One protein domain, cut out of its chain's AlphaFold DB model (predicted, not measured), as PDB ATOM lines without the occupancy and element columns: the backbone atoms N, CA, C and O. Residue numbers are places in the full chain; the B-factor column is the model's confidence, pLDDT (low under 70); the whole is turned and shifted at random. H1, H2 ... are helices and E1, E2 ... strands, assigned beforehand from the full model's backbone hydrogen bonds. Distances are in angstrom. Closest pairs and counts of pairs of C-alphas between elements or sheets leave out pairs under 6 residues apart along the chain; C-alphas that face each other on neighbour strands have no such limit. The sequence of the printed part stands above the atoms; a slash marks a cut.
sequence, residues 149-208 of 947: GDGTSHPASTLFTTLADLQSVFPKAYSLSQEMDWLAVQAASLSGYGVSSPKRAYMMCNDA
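Overview. This is residues 149 to 208 of the 947 residues of an uncharacterized protein of Gluconobacter albidus (UniProt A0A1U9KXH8). This domain has little regular structure: loops swing round one helix, H2, in the middle, with the short helix H1 off to one side and the short strand E1 beside the first turn of H2. Residues 189 to 194, of which 189 belongs to H2, stick out. The printed part has 60 residues, only 18 in named elements, mostly helix, in the order H1, H2, E1. It is compact, radius of gyration of the C-alphas 11.6 A, spanning 30 by 25 by 16 A.

Arrangement. After residues 149 to 162 comes H1, residues 163 to 167, apart from H2, residues 180 to 189, and from E1, residues 201 to 203. The closest C-alphas of H2 and E1, Asp 181 and Tyr 202, are 5.5 A apart. E1 pairs with no named strand. In H1 and H2 every O i to N i+4 pair is within hydrogen-bond range.

Along the chain. Find C-alpha 163 at (151.630, 72.541, 145.620), where H1 begins its 6.0 A. From C-alpha 180, H2 runs 14.1 A. E1, 6.6 A long, ends at C-alpha 203, (154.178, 54.933, 154.041).

Size, cuts and confidence. The C-alphas farthest apart, Tyr 193 and Ala 208, lie 32.0 A apart. The printed part has no cut. Both links are long. Residues 207 to 208 have pLDDT under 70.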
ATOM      1  N   GLY A 149     149.942  51.890 149.249       94.38
ATOM      2  CA  GLY A 149     150.012  50.945 150.359       94.38
ATOM      3  C   GLY A 149     150.930  49.739 150.115       94.38
ATOM      4  O   GLY A 149     150.606  48.630 150.556       94.38
ATOM      5  N   ASP A 150     152.042  49.934 149.395       95.00
ATOM      6  CA  ASP A 150     153.031  48.890 149.072       95.00
ATOM      7  C   ASP A 150     154.261  48.852 150.007       95.00
ATOM      8  O   ASP A 150     155.117  47.980 149.856       95.00
ATOM      9  N   GLY A 151     154.327  49.745 151.000       94.00
ATOM     10  CA  GLY A 151     155.430  49.873 151.959       94.00
ATOM     11  C   GLY A 151     156.636  50.664 151.441       94.00
ATOM     12  O   GLY A 151     157.664  50.707 152.114       94.00
ATOM     13  N   THR A 152     156.534  51.279 150.262       93.19
ATOM     14  CA  THR A 152     157.585  52.108 149.655       93.19
ATOM     15  C   THR A 152     157.201  53.587 149.726       93.19
ATOM     16  O   THR A 152     156.021  53.922 149.720       93.19
ATOM     17  N   SER A 153     158.187  54.486 149.772       91.75
ATOM     18  CA  SER A 153     157.941  55.932 149.671       91.75
ATOM     19  C   SER A 153     157.537  56.325 148.246       91.75
ATOM     20  O   SER A 153     158.229  55.998 147.277       91.75
ATOM     21  N   HIS A 154     156.430  57.059 148.149       92.00
ATOM     22  CA  HIS A 154     155.874  57.668 146.945       92.00
ATOM     23  C   HIS A 154     155.506  59.134 147.251       92.00
ATOM     24  O   HIS A 154     154.332  59.451 147.476       92.00
ATOM     25  N   PRO A 155     156.485  60.062 147.261       91.75
ATOM     26  CA  PRO A 155     156.224  61.472 147.531       91.75
ATOM     27  C   PRO A 155     155.308  62.082 146.467       91.75
ATOM     28  O   PRO A 155     155.430  61.769 145.281       91.75
ATOM     29  N   ALA A 156     154.449  63.022 146.849       91.25
ATOM     30  CA  ALA A 156     153.479  63.669 145.964       91.25
ATOM     31  C   ALA A 156     154.111  64.318 144.716       91.25
ATOM     32  O   ALA A 156     153.493  64.342 143.655       91.25
ATOM     33  N   SER A 157     155.367  64.770 144.802       91.44
ATOM     34  CA  SER A 157     156.189  65.237 143.669       91.44
ATOM     35  C   SER A 157     156.361  64.230 142.518       91.44
ATOM     36  O   SER A 157     156.744  64.625 141.417       91.44
ATOM     37  N   THR A 158     156.065  62.945 142.732       89.56
ATOM     38  CA  THR A 158     156.023  61.923 141.672       89.56
ATOM     39  C   THR A 158     154.802  62.060 140.755       89.56
ATOM     40  O   THR A 158     154.867  61.641 139.599       89.56
ATOM     41  N   LEU A 159     153.716  62.678 141.240       87.75
ATOM     42  CA  LEU A 159     152.436  62.835 140.533       87.75
ATOM     43  C   LEU A 159     152.041  64.307 140.305       87.75
ATOM     44  O   LEU A 159     151.333  64.610 139.344       87.75
ATOM     45  N   PHE A 160     152.514  65.231 141.148       89.62
ATOM     46  CA  PHE A 160     152.166  66.655 141.137       89.62
ATOM     47  C   PHE A 160     153.398  67.545 140.960       89.62
ATOM     48  O   PHE A 160     154.414  67.368 141.628       89.62
ATOM     49  N   THR A 161     153.298  68.556 140.095       92.38
ATOM     50  CA  THR A 161     154.404  69.490 139.817       92.38
ATOM     51  C   THR A 161     154.344  70.771 140.648       92.38
ATOM     52  O   THR A 161     155.373  71.425 140.820       92.38
ATOM     53  N   THR A 162     153.173  71.140 141.181       92.81
ATOM     54  CA  THR A 162     152.999  72.309 142.055       92.81
ATOM     55  C   THR A 162     152.161  71.976 143.288       92.81
ATOM     56  O   THR A 162     151.263  71.133 143.245       92.81
ATOM     57  N   LEU A 163     152.427  72.673 144.398       86.94
ATOM     58  CA  LEU A 163     151.630  72.541 145.620       86.94
ATOM     59  C   LEU A 163     150.163  72.951 145.398       86.94
ATOM     60  O   LEU A 163     149.277  72.360 146.003       86.94
ATOM     61  N   ALA A 164     149.891  73.910 144.507       88.19
ATOM     62  CA  ALA A 164     148.529  74.333 144.188       88.19
ATOM     63  C   ALA A 164     147.726  73.221 143.484       88.19
ATOM     64  O   ALA A 164     146.570  72.983 143.831       88.19
ATOM     65  N   ASP A 165     148.351  72.494 142.549       84.56
ATOM     66  CA  ASP A 165     147.723  71.332 141.904       84.56
ATOM     67  C   ASP A 165     147.432  70.234 142.935       84.56
ATOM     68  O   ASP A 165     146.332  69.676 142.949       84.56
ATOM     69  N   LEU A 166     148.383  69.976 143.842       88.06
ATOM     70  CA  LEU A 166     148.222  69.019 144.935       88.06
ATOM     71  C   LEU A 166     147.079  69.419 145.883       88.06
ATOM     72  O   LEU A 166     146.218  68.597 146.190       88.06
ATOM     73  N   GLN A 167     147.019  70.688 146.293       87.56
ATOM     74  CA  GLN A 167     145.974  71.235 147.166       87.56
ATOM     75  C   GLN A 167     144.577  71.197 146.528       87.56
ATOM     76  O   GLN A 167     143.584  71.076 147.244       87.56
ATOM     77  N   SER A 168     144.480  71.219 145.193       81.38
ATOM     78  CA  SER A 168     143.211  71.011 144.475       81.38
ATOM     79  C   SER A 168     142.659  69.579 144.597       81.38
ATOM     80  O   SER A 168     141.502  69.321 144.252       81.38
ATOM     81  N   VAL A 169     143.483  68.625 145.041       83.06
ATOM     82  CA  VAL A 169     143.098  67.233 145.313       83.06
ATOM     83  C   VAL A 169     143.025  66.978 146.816       83.06
ATOM     84  O   VAL A 169     142.029  66.441 147.284       83.06
ATOM     85  N   PHE A 170     144.034  67.425 147.563       85.75
ATOM     86  CA  PHE A 170     144.148  67.268 149.008       85.75
ATOM     87  C   PHE A 170     144.274  68.649 149.675       85.75
ATOM     88  O   PHE A 170     145.389  69.136 149.867       85.75
ATOM     89  N   PRO A 171     143.166  69.294 150.088       81.75
ATOM     90  CA  PRO A 171     143.188  70.660 150.631       81.75
ATOM     91  C   PRO A 171     144.038  70.864 151.899       81.75
ATOM     92  O   PRO A 171     144.271  71.998 152.306       81.75
ATOM     93  N   LYS A 172     144.481  69.777 152.547       77.06
ATOM     94  CA  LYS A 172     145.367  69.782 153.724       77.06
ATOM     95  C   LYS A 172     146.855  69.605 153.383       77.06
ATOM     96  O   LYS A 172     147.677  69.567 154.294       77.06
ATOM     97  N   ALA A 173     147.212  69.494 152.103       84.38
ATOM     98  CA  ALA A 173     148.603  69.445 151.672       84.38
ATOM     99  C   ALA A 173     149.311  70.800 151.860       84.38
ATOM    100  O   ALA A 173     148.731  71.861 151.633       84.38
ATOM    101  N   TYR A 174     150.586  70.756 152.232       81.81
ATOM    102  CA  TYR A 174     151.489  71.894 152.436       81.81
ATOM    103  C   TYR A 174     152.871  71.683 151.787       81.81
ATOM    104  O   TYR A 174     153.633  72.640 151.680       81.81
ATOM    105  N   SER A 175     153.202  70.476 151.305       84.44
ATOM    106  CA  SER A 175     154.449  70.201 150.580       84.44
ATOM    107  C   SER A 175     154.297  69.096 149.528       84.44
ATOM    108  O   SER A 175     153.628  68.089 149.738       84.44
ATOM    109  N   LEU A 176     155.013  69.234 148.407       88.38
ATOM    110  CA  LEU A 176     155.183  68.163 147.412       88.38
ATOM    111  C   LEU A 176     156.066  67.001 147.914       88.38
ATOM    112  O   LEU A 176     156.170  65.973 147.241       88.38
ATOM    113  N   SER A 177     156.711  67.152 149.073       87.12
ATOM    114  CA  SER A 177     157.417  66.063 149.753       87.12
ATOM    115  C   SER A 177     156.492  65.151 150.557       87.12
ATOM    116  O   SER A 177     156.979  64.151 151.053       87.12
ATOM    117  N   GLN A 178     155.202  65.452 150.726       88.81
ATOM    118  CA  GLN A 178     154.312  64.587 151.512       88.81
ATOM    119  C   GLN A 178     154.072  63.248 150.811       88.81
ATOM    120  O   GLN A 178     153.977  63.198 149.586       88.81
ATOM    121  N   GLU A 179     153.941  62.170 151.580       92.81
ATOM    122  CA  GLU A 179     153.641  60.840 151.044       92.81
ATOM    123  C   GLU A 179     152.215  60.752 150.483       92.81
ATOM    124  O   GLU A 179     151.255  61.226 151.096       92.81
ATOM    125  N   MET A 180     152.062  60.099 149.327       93.12
ATOM    126  CA  MET A 180     150.746  59.848 148.721       93.12
ATOM    127  C   MET A 180     149.845  58.987 149.615       93.12
ATOM    128  O   MET A 180     148.640  59.231 149.692       93.12
ATOM    129  N   ASP A 181     150.430  58.028 150.335       95.19
ATOM    130  CA  ASP A 181     149.726  57.201 151.316       95.19
ATOM    131  C   ASP A 181     149.218  58.038 152.504       95.19
ATOM    132  O   ASP A 181     148.039  57.937 152.844       95.19
ATOM    133  N   TRP A 182     150.042  58.933 153.075       93.75
ATOM    134  CA  TRP A 182     149.607  59.877 154.120       93.75
ATOM    135  C   TRP A 182     148.438  60.748 153.649       93.75
ATOM    136  O   TRP A 182     147.414  60.832 154.328       93.75
ATOM    137  N   LEU A 183     148.561  61.356 152.461       92.81
ATOM    138  CA  LEU A 183     147.543  62.243 151.882       92.81
ATOM    139  C   LEU A 183     146.194  61.530 151.728       92.81
ATOM    140  O   LEU A 183     145.148  62.058 152.111       92.81
ATOM    141  N   ALA A 184     146.226  60.309 151.196       94.75
ATOM    142  CA  ALA A 184     145.045  59.510 150.919       94.75
ATOM    143  C   ALA A 184     144.416  58.893 152.183       94.75
ATOM    144  O   ALA A 184     143.191  58.915 152.325       94.75
ATOM    145  N   VAL A 185     145.219  58.405 153.136       95.06
ATOM    146  CA  VAL A 185     144.731  57.926 154.445       95.06
ATOM    147  C   VAL A 185     144.126  59.078 155.250       95.06
ATOM    148  O   VAL A 185     143.069  58.902 155.863       95.06
ATOM    149  N   GLN A 186     144.731  60.270 155.212       92.44
ATOM    150  CA  GLN A 186     144.200  61.457 155.880       92.44
ATOM    151  C   GLN A 186     142.865  61.907 155.271       92.44
ATOM    152  O   GLN A 186     141.944  62.230 156.024       92.44
ATOM    153  N   ALA A 187     142.743  61.899 153.938       91.81
ATOM    154  CA  ALA A 187     141.498  62.218 153.238       91.81
ATOM    155  C   ALA A 187     140.384  61.206 153.560       91.81
ATOM    156  O   ALA A 187     139.288  61.607 153.951       91.81
ATOM    157  N   ALA A 188     140.679  59.904 153.494       91.81
ATOM    158  CA  ALA A 188     139.734  58.847 153.854       91.81
ATOM    159  C   ALA A 188     139.241  58.978 155.309       91.81
ATOM    160  O   ALA A 188     138.033  58.962 155.554       91.81
ATOM    161  N   SER A 189     140.163  59.191 156.256       88.88
ATOM    162  CA  SER A 189     139.878  59.310 157.696       88.88
ATOM    163  C   SER A 189     139.019  60.528 158.065       88.88
ATOM    164  O   SER A 189     138.344  60.504 159.092       88.88
ATOM    165  N   LEU A 190     139.034  61.591 157.251       87.19
ATOM    166  CA  LEU A 190     138.251  62.817 157.465       87.19
ATOM    167  C   LEU A 190     137.000  62.907 156.574       87.19
ATOM    168  O   LEU A 190     136.294  63.911 156.615       87.19
ATOM    169  N   SER A 191     136.710  61.875 155.778       85.25
ATOM    170  CA  SER A 191     135.579  61.875 154.838       85.25
ATOM    171  C   SER A 191     134.200  61.747 155.504       85.25
ATOM    172  O   SER A 191     133.188  62.024 154.865       85.25
ATOM    173  N   GLY A 192     134.139  61.310 156.768       81.75
ATOM    174  CA  GLY A 192     132.892  61.066 157.507       81.75
ATOM    175  C   GLY A 192     132.152  59.772 157.135       81.75
ATOM    176  O   GLY A 192     131.198  59.406 157.812       81.75
ATOM    177  N   TYR A 193     132.590  59.045 156.100       81.50
ATOM    178  CA  TYR A 193     131.962  57.788 155.656       81.50
ATOM    179  C   TYR A 193     132.461  56.534 156.404       81.50
ATOM    180  O   TYR A 193     131.977  55.433 156.144       81.50
ATOM    181  N   GLY A 194     133.442  56.684 157.300       83.38
ATOM    182  CA  GLY A 194     134.163  55.575 157.928       83.38
ATOM    183  C   GLY A 194     135.115  54.852 156.968       83.38
ATOM    184  O   GLY A 194     134.989  54.964 155.753       83.38
ATOM    185  N   VAL A 195     136.080  54.099 157.492       88.56
ATOM    186  CA  VAL A 195     137.133  53.428 156.709       88.56
ATOM    187  C   VAL A 195     136.920  51.913 156.645       88.56
ATOM    188  O   VAL A 195     136.597  51.263 157.639       88.56
ATOM    189  N   SER A 196     137.137  51.339 155.462       87.94
ATOM    190  CA  SER A 196     137.224  49.895 155.245       87.94
ATOM    191  C   SER A 196     138.394  49.602 154.304       87.94
ATOM    192  O   SER A 196     138.251  49.593 153.083       87.94
ATOM    193  N   SER A 197     139.583  49.402 154.878       88.38
ATOM    194  CA  SER A 197     140.785  49.055 154.113       88.38
ATOM    195  C   SER A 197     141.050  47.548 154.174       88.38
ATOM    196  O   SER A 197     141.052  46.981 155.267       88.38
ATOM    197  N   PRO A 198     141.377  46.881 153.050       89.38
ATOM    198  CA  PRO A 198     142.096  45.613 153.102       89.38
ATOM    199  C   PRO A 198     143.524  45.827 153.633       89.38
ATOM    200  O   PRO A 198     144.022  46.955 153.668       89.38
ATOM    201  N   LYS A 199     144.209  44.733 153.985       94.12
ATOM    202  CA  LYS A 199     145.603  44.758 154.447       94.12
ATOM    203  C   LYS A 199     146.553  45.420 153.439       94.12
ATOM    204  O   LYS A 199     146.721  44.905 152.332       94.12
ATOM    205  N   ARG A 200     147.240  46.484 153.861       95.19
ATOM    206  CA  ARG A 200     148.294  47.203 153.121       95.19
ATOM    207  C   ARG A 200     149.444  47.643 154.039       95.19
ATOM    208  O   ARG A 200     149.375  47.478 155.255       95.19
ATOM    209  N   ALA A 201     150.509  48.186 153.462       97.12
ATOM    210  CA  ALA A 201     151.595  48.840 154.191       97.12
ATOM    211  C   ALA A 201     151.698  50.295 153.715       97.12
ATOM    212  O   ALA A 201     152.208  50.556 152.631       97.12
ATOM    213  N   TYR A 202     151.158  51.229 154.490       97.31
ATOM    214  CA  TYR A 202     151.098  52.646 154.145       97.31
ATOM    215  C   TYR A 202     152.360  53.376 154.603       97.31
ATOM    216  O   TYR A 202     152.678  53.337 155.792       97.31
ATOM    217  N   MET A 203     153.049  54.063 153.691       94.56
ATOM    218  CA  MET A 203     154.178  54.933 154.041       94.56
ATOM    219  C   MET A 203     153.661  56.314 154.465       94.56
ATOM    220  O   MET A 203     153.073  57.038 153.668       94.56
ATOM    221  N   MET A 204     153.831  56.687 155.733       93.19
ATOM    222  CA  MET A 204     153.160  57.866 156.299       93.19
ATOM    223  C   MET A 204     154.033  59.123 156.346       93.19
ATOM    224  O   MET A 204     153.507  60.212 156.557       93.19
ATOM    225  N   CYS A 205     155.341  58.996 156.144       87.00
ATOM    226  CA  CYS A 205     156.292  60.106 156.056       87.00
ATOM    227  C   CYS A 205     157.559  59.658 155.304       87.00
ATOM    228  O   CYS A 205     157.718  58.478 154.986       87.00
ATOM    229  N   ASN A 206     158.486  60.580 155.031       80.25
ATOM    230  CA  ASN A 206     159.793  60.253 154.444       80.25
ATOM    231  C   ASN A 206     160.966  60.956 155.142       80.25
ATOM    232  O   ASN A 206     160.844  61.540 156.215       80.25
ATOM    233  N   ASP A 207     162.160  60.832 154.564       68.38
ATOM    234  CA  ASP A 207     163.420  61.236 155.183       68.38
ATOM    235  C   ASP A 207     163.664  62.758 155.206       68.38
ATOM    236  O   ASP A 207     164.467  63.225 156.027       68.38
ATOM    237  N   ALA A 208     162.958  63.517 154.360       55.78
ATOM    238  CA  ALA A 208     163.128  64.955 154.130       55.78
ATOM    239  C   ALA A 208     162.509  65.864 155.214       55.78
ATOM    240  O   ALA A 208     162.643  67.090 155.160       55.78
TER     241      ALA A 208